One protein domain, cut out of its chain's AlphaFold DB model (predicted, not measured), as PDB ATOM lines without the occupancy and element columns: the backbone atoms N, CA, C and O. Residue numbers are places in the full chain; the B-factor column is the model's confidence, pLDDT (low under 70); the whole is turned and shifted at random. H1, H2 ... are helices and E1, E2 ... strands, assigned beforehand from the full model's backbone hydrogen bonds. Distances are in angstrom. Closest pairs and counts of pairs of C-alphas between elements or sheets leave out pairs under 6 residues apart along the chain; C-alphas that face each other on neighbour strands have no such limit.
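AT A GLANCE: This is residues 171 to 222 of the 224 residues of the protein "Protein export protein" of Dehalococcoides mccartyi (UniProt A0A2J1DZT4). A small ribbon of two strands, E1 and E2, forms one end of this domain and helix H1 the opposite end, with helix H2 between them. The short helix H3 makes a corner with H2, and the last strand, E2, returns beside the first, E1. The 52 printed residues hold three named helices and two named strands in the order E1, H1, H2, H3, E2; the sheet, E1 - E2, is antiparallel and the class is mixed, helices and strands. The whole is compact, with a radius of gyration of the C-alphas of 10.4 A, and spans 27 by 23 by 18 A.

IN THESE COORDINATES: Find C-alpha 171 at (-46.344, 48.360, 38.542), where E1 begins; it runs to residue 174 over 9.7 A. H1 holds residues 181 to 188, 10.2 A long. H2 starts at C-alpha 194, at (-36.431, 41.448, 44.682), and runs 14.9 A to residue 204. H3 holds residues 208 to 212, 6.1 A long. E2 covers residues 216 to 221, 14.1 A, ending at C-alpha 221, at (-48.376, 49.371, 32.604).

HOW THE PARTS SIT: Look first at E1 and E2, antiparallel at 143 degrees: N 171 and O 220 are 2.9 A apart, and N 217 and O 173 3.0 A, within hydrogen-bond range. The closest C-alphas of E1 and H2 are those of Leu 174 and Ala 198, at 7.8 A. H1 and H2 are close but not clearly touching, with Val 187 and Lys 200 their closest C-alphas at 7.8 A; they run opposite ways at a steep tilt of 44 degrees. H2 and H3 touch only at the corner, their closest C-alphas, Ala 202 and Lys 211, being 4.4 A apart. H1 and E2 are apart. In H1, H2 and H3 every O i to N i+4 pair is within hydrogen-bond range.

THE WHOLE: The farthest C-alphas, those of Asn 182 and Phe 219, are 27.4 A apart. The printed part has no cut, no link is long, and no printed residue is under 70 in pLDDT.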
ATOM      1  N   ARG A 171     -47.176  49.139  37.629       90.94
ATOM      2  CA  ARG A 171     -46.344  48.360  38.542       90.94
ATOM      3  C   ARG A 171     -44.887  48.673  38.288       90.94
ATOM      4  O   ARG A 171     -44.474  48.853  37.144       90.94
ATOM      5  N   GLU A 172     -44.128  48.761  39.366       91.38
ATOM      6  CA  GLU A 172     -42.680  48.747  39.263       91.38
ATOM      7  C   GLU A 172     -42.258  47.374  38.737       91.38
ATOM      8  O   GLU A 172     -42.735  46.345  39.221       91.38
ATOM      9  N   ALA A 173     -41.444  47.367  37.687       90.69
ATOM     10  CA  ALA A 173     -41.018  46.146  37.030       90.69
ATOM     11  C   ALA A 173     -39.495  46.032  37.056       90.69
ATOM     12  O   ALA A 173     -38.768  47.016  36.885       90.69
ATOM     13  N   LEU A 174     -39.039  44.795  37.239       92.00
ATOM     14  CA  LEU A 174     -37.644  44.399  37.136       92.00
ATOM     15  C   LEU A 174     -37.480  43.486  35.917       92.00
ATOM     16  O   LEU A 174     -38.337  42.647  35.638       92.00
ATOM     17  N   ALA A 175     -36.387  43.646  35.183       93.88
ATOM     18  CA  ALA A 175     -36.060  42.853  34.010       93.88
ATOM     19  C   ALA A 175     -34.568  42.513  33.978       93.88
ATOM     20  O   ALA A 175     -33.725  43.254  34.474       93.88
ATOM     21  N   MET A 176     -34.240  41.376  33.372       94.19
ATOM     22  CA  MET A 176     -32.868  40.920  33.181       94.19
ATOM     23  C   MET A 176     -32.783  40.203  31.839       94.19
ATOM     24  O   MET A 176     -33.528  39.253  31.600       94.19
ATOM     25  N   LEU A 177     -31.885  40.656  30.963       96.00
ATOM     26  CA  LEU A 177     -31.620  39.967  29.703       96.00
ATOM     27  C   LEU A 177     -30.504  38.945  29.911       96.00
ATOM     28  O   LEU A 177     -29.417  39.310  30.348       96.00
ATOM     29  N   LEU A 178     -30.762  37.687  29.571       95.88
ATOM     30  CA  LEU A 178     -29.811  36.583  29.698       95.88
ATOM     31  C   LEU A 178     -29.581  35.916  28.340       95.88
ATOM     32  O   LEU A 178     -30.351  36.104  27.402       95.88
ATOM     33  N   GLU A 179     -28.498  35.146  28.231       94.50
ATOM     34  CA  GLU A 179     -28.042  34.561  26.961       94.50
ATOM     35  C   GLU A 179     -28.976  33.484  26.390       94.50
ATOM     36  O   GLU A 179     -28.936  33.201  25.194       94.50
ATOM     37  N   SER A 180     -29.793  32.852  27.239       95.69
ATOM     38  CA  SER A 180     -30.696  31.773  26.840       95.69
ATOM     39  C   SER A 180     -31.825  31.550  27.847       95.69
ATOM     40  O   SER A 180     -31.746  31.964  29.003       95.69
ATOM     41  N   GLU A 181     -32.857  30.826  27.414       94.50
ATOM     42  CA  GLU A 181     -33.965  30.374  28.265       94.50
ATOM     43  C   GLU A 181     -33.498  29.451  29.404       94.50
ATOM     44  O   GLU A 181     -33.987  29.560  30.528       94.50
ATOM     45  N   ASN A 182     -32.511  28.584  29.144       95.06
ATOM     46  CA  ASN A 182     -31.929  27.719  30.174       95.06
ATOM     47  C   ASN A 182     -31.220  28.551  31.247       95.06
ATOM     48  O   ASN A 182     -31.488  28.372  32.431       95.06
ATOM     49  N   ALA A 183     -30.390  29.516  30.834       93.62
ATOM     50  CA  ALA A 183     -29.735  30.431  31.767       93.62
ATOM     51  C   ALA A 183     -30.761  31.240  32.576       93.62
ATOM     52  O   ALA A 183     -30.601  31.410  33.782       93.62
ATOM     53  N   ALA A 184     -31.845  31.693  31.936       94.25
ATOM     54  CA  ALA A 184     -32.934  32.379  32.624       94.25
ATOM     55  C   ALA A 184     -33.636  31.488  33.653       94.25
ATOM     56  O   ALA A 184     -33.878  31.935  34.771       94.25
ATOM     57  N   SER A 185     -33.900  30.228  33.312       93.31
ATOM     58  CA  SER A 185     -34.535  29.263  34.216       93.31
ATOM     59  C   SER A 185     -33.649  28.938  35.421       93.31
ATOM     60  O   SER A 185     -34.130  28.932  36.554       93.31
ATOM     61  N   ASP A 186     -32.350  28.730  35.190       92.38
ATOM     62  CA  ASP A 186     -31.373  28.432  36.240       92.38
ATOM     63  C   ASP A 186     -31.202  29.610  37.209       92.38
ATOM     64  O   ASP A 186     -31.161  29.420  38.427       92.38
ATOM     65  N   VAL A 187     -31.138  30.838  36.683       91.69
ATOM     66  CA  VAL A 187     -31.056  32.057  37.502       91.69
ATOM     67  C   VAL A 187     -32.352  32.270  38.286       91.69
ATOM     68  O   VAL A 187     -32.294  32.546  39.483       91.69
ATOM     69  N   LEU A 188     -33.512  32.095  37.645       89.75
ATOM     70  CA  LEU A 188     -34.818  32.300  38.273       89.75
ATOM     71  C   LEU A 188     -35.081  31.309  39.414       89.75
ATOM     72  O   LEU A 188     -35.644  31.696  40.434       89.75
ATOM     73  N   ALA A 189     -34.641  30.052  39.286       89.81
ATOM     74  CA  ALA A 189     -34.825  29.026  40.316       89.81
ATOM     75  C   ALA A 189     -34.181  29.385  41.671       89.81
ATOM     76  O   ALA A 189     -34.571  28.834  42.701       89.81
ATOM     77  N   GLY A 190     -33.194  30.286  41.670       80.56
ATOM     78  CA  GLY A 190     -32.491  30.747  42.866       80.56
ATOM     79  C   GLY A 190     -32.973  32.083  43.433       80.56
ATOM     80  O   GLY A 190     -32.390  32.534  44.414       80.56
ATOM     81  N   ILE A 191     -33.978  32.728  42.832       88.75
ATOM     82  CA  ILE A 191     -34.446  34.063  43.229       88.75
ATOM     83  C   ILE A 191     -35.784  33.940  43.956       88.75
ATOM     84  O   ILE A 191     -36.763  33.440  43.405       88.75
ATOM     85  N   ILE A 192     -35.833  34.424  45.195       86.31
ATOM     86  CA  ILE A 192     -37.035  34.423  46.041       86.31
ATOM     87  C   ILE A 192     -37.433  35.859  46.414       86.31
ATOM     88  O   ILE A 192     -38.589  36.117  46.751       86.31
ATOM     89  N   THR A 193     -36.490  36.799  46.333       90.50
ATOM     90  CA  THR A 193     -36.675  38.206  46.707       90.50
ATOM     91  C   THR A 193     -36.246  39.167  45.600       90.50
ATOM     92  O   THR A 193     -35.387  38.849  44.773       90.50
ATOM     93  N   ASP A 194     -36.800  40.379  45.620       88.19
ATOM     94  CA  ASP A 194     -36.431  41.448  44.682       88.19
ATOM     95  C   ASP A 194     -34.956  41.861  44.832       88.19
ATOM     96  O   ASP A 194     -34.301  42.217  43.857       88.19
ATOM     97  N   GLU A 195     -34.394  41.760  46.040       91.25
ATOM     98  CA  GLU A 195     -32.987  42.074  46.324       91.25
ATOM     99  C   GLU A 195     -32.031  41.051  45.694       91.25
ATOM    100  O   GLU A 195     -30.996  41.421  45.134       91.25
ATOM    101  N   GLU A 196     -32.393  39.766  45.719       93.69
ATOM    102  CA  GLU A 196     -31.662  38.714  45.006       93.69
ATOM    103  C   GLU A 196     -31.762  38.899  43.493       93.69
ATOM    104  O   GLU A 196     -30.756  38.749  42.790       93.69
ATOM    105  N   PHE A 197     -32.947  39.272  42.992       94.94
ATOM    106  CA  PHE A 197     -33.127  39.599  41.580       94.94
ATOM    107  C   PHE A 197     -32.218  40.757  41.171       94.94
ATOM    108  O   PHE A 197     -31.484  40.643  40.191       94.94
ATOM    109  N   ALA A 198     -32.226  41.848  41.937       94.00
ATOM    110  CA  ALA A 198     -31.451  43.047  41.655       94.00
ATOM    111  C   ALA A 198     -29.940  42.768  41.638       94.00
ATOM    112  O   ALA A 198     -29.238  43.181  40.712       94.00
ATOM    113  N   ALA A 199     -29.444  41.994  42.611       94.44
ATOM    114  CA  ALA A 199     -28.049  41.565  42.652       94.44
ATOM    115  C   ALA A 199     -27.672  40.721  41.422       94.44
ATOM    116  O   ALA A 199     -26.624  40.940  40.810       94.44
ATOM    117  N   LYS A 200     -28.544  39.786  41.022       94.69
ATOM    118  CA  LYS A 200     -28.336  38.962  39.826       94.69
ATOM    119  C   LYS A 200     -28.416  39.773  38.542       94.69
ATOM    120  O   LYS A 200     -27.611  39.538  37.649       94.69
ATOM    121  N   ALA A 201     -29.312  40.752  38.454       95.25
ATOM    122  CA  ALA A 201     -29.423  41.627  37.294       95.25
ATOM    123  C   ALA A 201     -28.152  42.461  37.109       95.25
ATOM    124  O   ALA A 201     -27.618  42.521  36.000       95.25
ATOM    125  N   ALA A 202     -27.620  43.024  38.197       94.81
ATOM    126  CA  ALA A 202     -26.385  43.803  38.167       94.81
ATOM    127  C   ALA A 202     -25.166  42.983  37.707       94.81
ATOM    128  O   ALA A 202     -24.269  43.487  37.026       94.81
ATOM    129  N   GLU A 203     -25.138  41.697  38.052       94.75
ATOM    130  CA  GLU A 203     -24.058  40.783  37.686       94.75
ATOM    131  C   GLU A 203     -24.228  40.236  36.256       94.75
ATOM    132  O   GLU A 203     -23.320  40.328  35.420       94.75
ATOM    133  N   LEU A 204     -25.405  39.689  35.957       95.00
ATOM    134  CA  LEU A 204     -25.629  38.770  34.840       95.00
ATOM    135  C   LEU A 204     -26.367  39.392  33.656       95.00
ATOM    136  O   LEU A 204     -26.272  38.844  32.561       95.00
ATOM    137  N   SER A 205     -27.060  40.523  33.833       95.75
ATOM    138  CA  SER A 205     -27.784  41.140  32.720       95.75
ATOM    139  C   SER A 205     -26.832  41.474  31.570       95.75
ATOM    140  O   SER A 205     -25.753  42.050  31.774       95.75
ATOM    141  N   LEU A 206     -27.255  41.108  30.362       95.62
ATOM    142  CA  LEU A 206     -26.607  41.443  29.097       95.62
ATOM    143  C   LEU A 206     -27.068  42.803  28.562       95.62
ATOM    144  O   LEU A 206     -26.329  43.461  27.836       95.62
ATOM    145  N   GLU A 207     -28.275  43.238  28.930       93.88
ATOM    146  CA  GLU A 207     -28.766  44.577  28.606       93.88
ATOM    147  C   GLU A 207     -28.155  45.581  29.591       93.88
ATOM    148  O   GLU A 207     -28.124  45.342  30.802       93.88
ATOM    149  N   SER A 208     -27.585  46.660  29.050       91.88
ATOM    150  CA  SER A 208     -26.702  47.569  29.789       91.88
ATOM    151  C   SER A 208     -27.442  48.424  30.816       91.88
ATOM    152  O   SER A 208     -26.883  48.690  31.882       91.88
ATOM    153  N   ASN A 209     -28.677  48.839  30.527       91.25
ATOM    154  CA  ASN A 209     -29.463  49.660  31.445       91.25
ATOM    155  C   ASN A 209     -29.885  48.831  32.658       91.25
ATOM    156  O   ASN A 209     -29.540  49.180  33.779       91.25
ATOM    157  N   THR A 210     -30.500  47.667  32.455       93.88
ATOM    158  CA  THR A 210     -30.892  46.759  33.535       93.88
ATOM    159  C   THR A 210     -29.685  46.181  34.264       93.88
ATOM    160  O   THR A 210     -29.791  45.847  35.438       93.88
ATOM    161  N   LYS A 211     -28.507  46.091  33.636       94.75
ATOM    162  CA  LYS A 211     -27.273  45.760  34.362       94.75
ATOM    163  C   LYS A 211     -26.849  46.889  35.307       94.75
ATOM    164  O   LYS A 211     -26.464  46.639  36.442       94.75
ATOM    165  N   THR A 212     -26.912  48.135  34.854       95.19
ATOM    166  CA  THR A 212     -26.477  49.296  35.648       95.19
ATOM    167  C   THR A 212     -27.477  49.625  36.757       95.19
ATOM    168  O   THR A 212     -27.086  49.861  37.900       95.19
ATOM    169  N   ASP A 213     -28.767  49.545  36.443       94.69
ATOM    170  CA  ASP A 213     -29.878  49.910  37.326       94.69
ATOM    171  C   ASP A 213     -30.404  48.716  38.137       94.69
ATOM    172  O   ASP A 213     -31.517  48.745  38.664       94.69
ATOM    173  N   SER A 214     -29.604  47.649  38.249       94.75
ATOM    174  CA  SER A 214     -29.918  46.464  39.061       94.75
ATOM    175  C   SER A 214     -31.296  45.865  38.735       94.75
ATOM    176  O   SER A 214     -32.079  45.505  39.608       94.75
ATOM    177  N   GLY A 215     -31.607  45.790  37.447       93.50
ATOM    178  CA  GLY A 215     -32.823  45.215  36.891       93.50
ATOM    179  C   GLY A 215     -33.989  46.184  36.764       93.50
ATOM    180  O   GLY A 215     -34.961  45.838  36.103       93.50
ATOM    181  N   SER A 216     -33.932  47.385  37.341       94.25
ATOM    182  CA  SER A 216     -35.082  48.291  37.311       94.25
ATOM    183  C   SER A 216     -35.381  48.807  35.905       94.25
ATOM    184  O   SER A 216     -34.508  49.322  35.213       94.25
ATOM    185  N   ILE A 217     -36.649  48.707  35.496       92.69
ATOM    186  CA  ILE A 217     -37.182  49.380  34.298       92.69
ATOM    187  C   ILE A 217     -38.239  50.439  34.656       92.69
ATOM    188  O   ILE A 217     -38.933  50.965  33.774       92.69
ATOM    189  N   GLY A 218     -38.343  50.761  35.950       90.81
ATOM    190  CA  GLY A 218     -39.300  51.701  36.521       90.81
ATOM    191  C   GLY A 218     -40.749  51.217  36.455       90.81
ATOM    192  O   GLY A 218     -41.039  50.028  36.312       90.81
ATOM    193  N   PHE A 219     -41.680  52.166  36.552       90.44
ATOM    194  CA  PHE A 219     -43.108  51.885  36.451       90.44
ATOM    195  C   PHE A 219     -43.509  51.592  35.005       90.44
ATOM    196  O   PHE A 219     -43.301  52.410  34.104       90.44
ATOM    197  N   LYS A 220     -44.120  50.426  34.793       88.56
ATOM    198  CA  LYS A 220     -44.720  50.009  33.524       88.56
ATOM    199  C   LYS A 220     -46.214  49.742  33.702       88.56
ATOM    200  O   LYS A 220     -46.641  49.375  34.798       88.56
ATOM    201  N   PRO A 221     -47.022  49.906  32.640       85.44
ATOM    202  CA  PRO A 221     -48.376  49.371  32.604       85.44
ATOM    203  C   PRO A 221     -48.363  47.882  32.972       85.44
ATOM    204  O   PRO A 221     -47.653  47.097  32.346       85.44
ATOM    205  N   ALA A 222     -49.136  47.490  33.979       79.94
ATOM    206  CA  ALA A 222     -49.479  46.104  34.217       79.94
ATOM    207  C   ALA A 222     -50.273  45.640  32.996       79.94
ATOM    208  O   ALA A 222     -51.359  46.154  32.715       79.94
TER     209      ALA A 222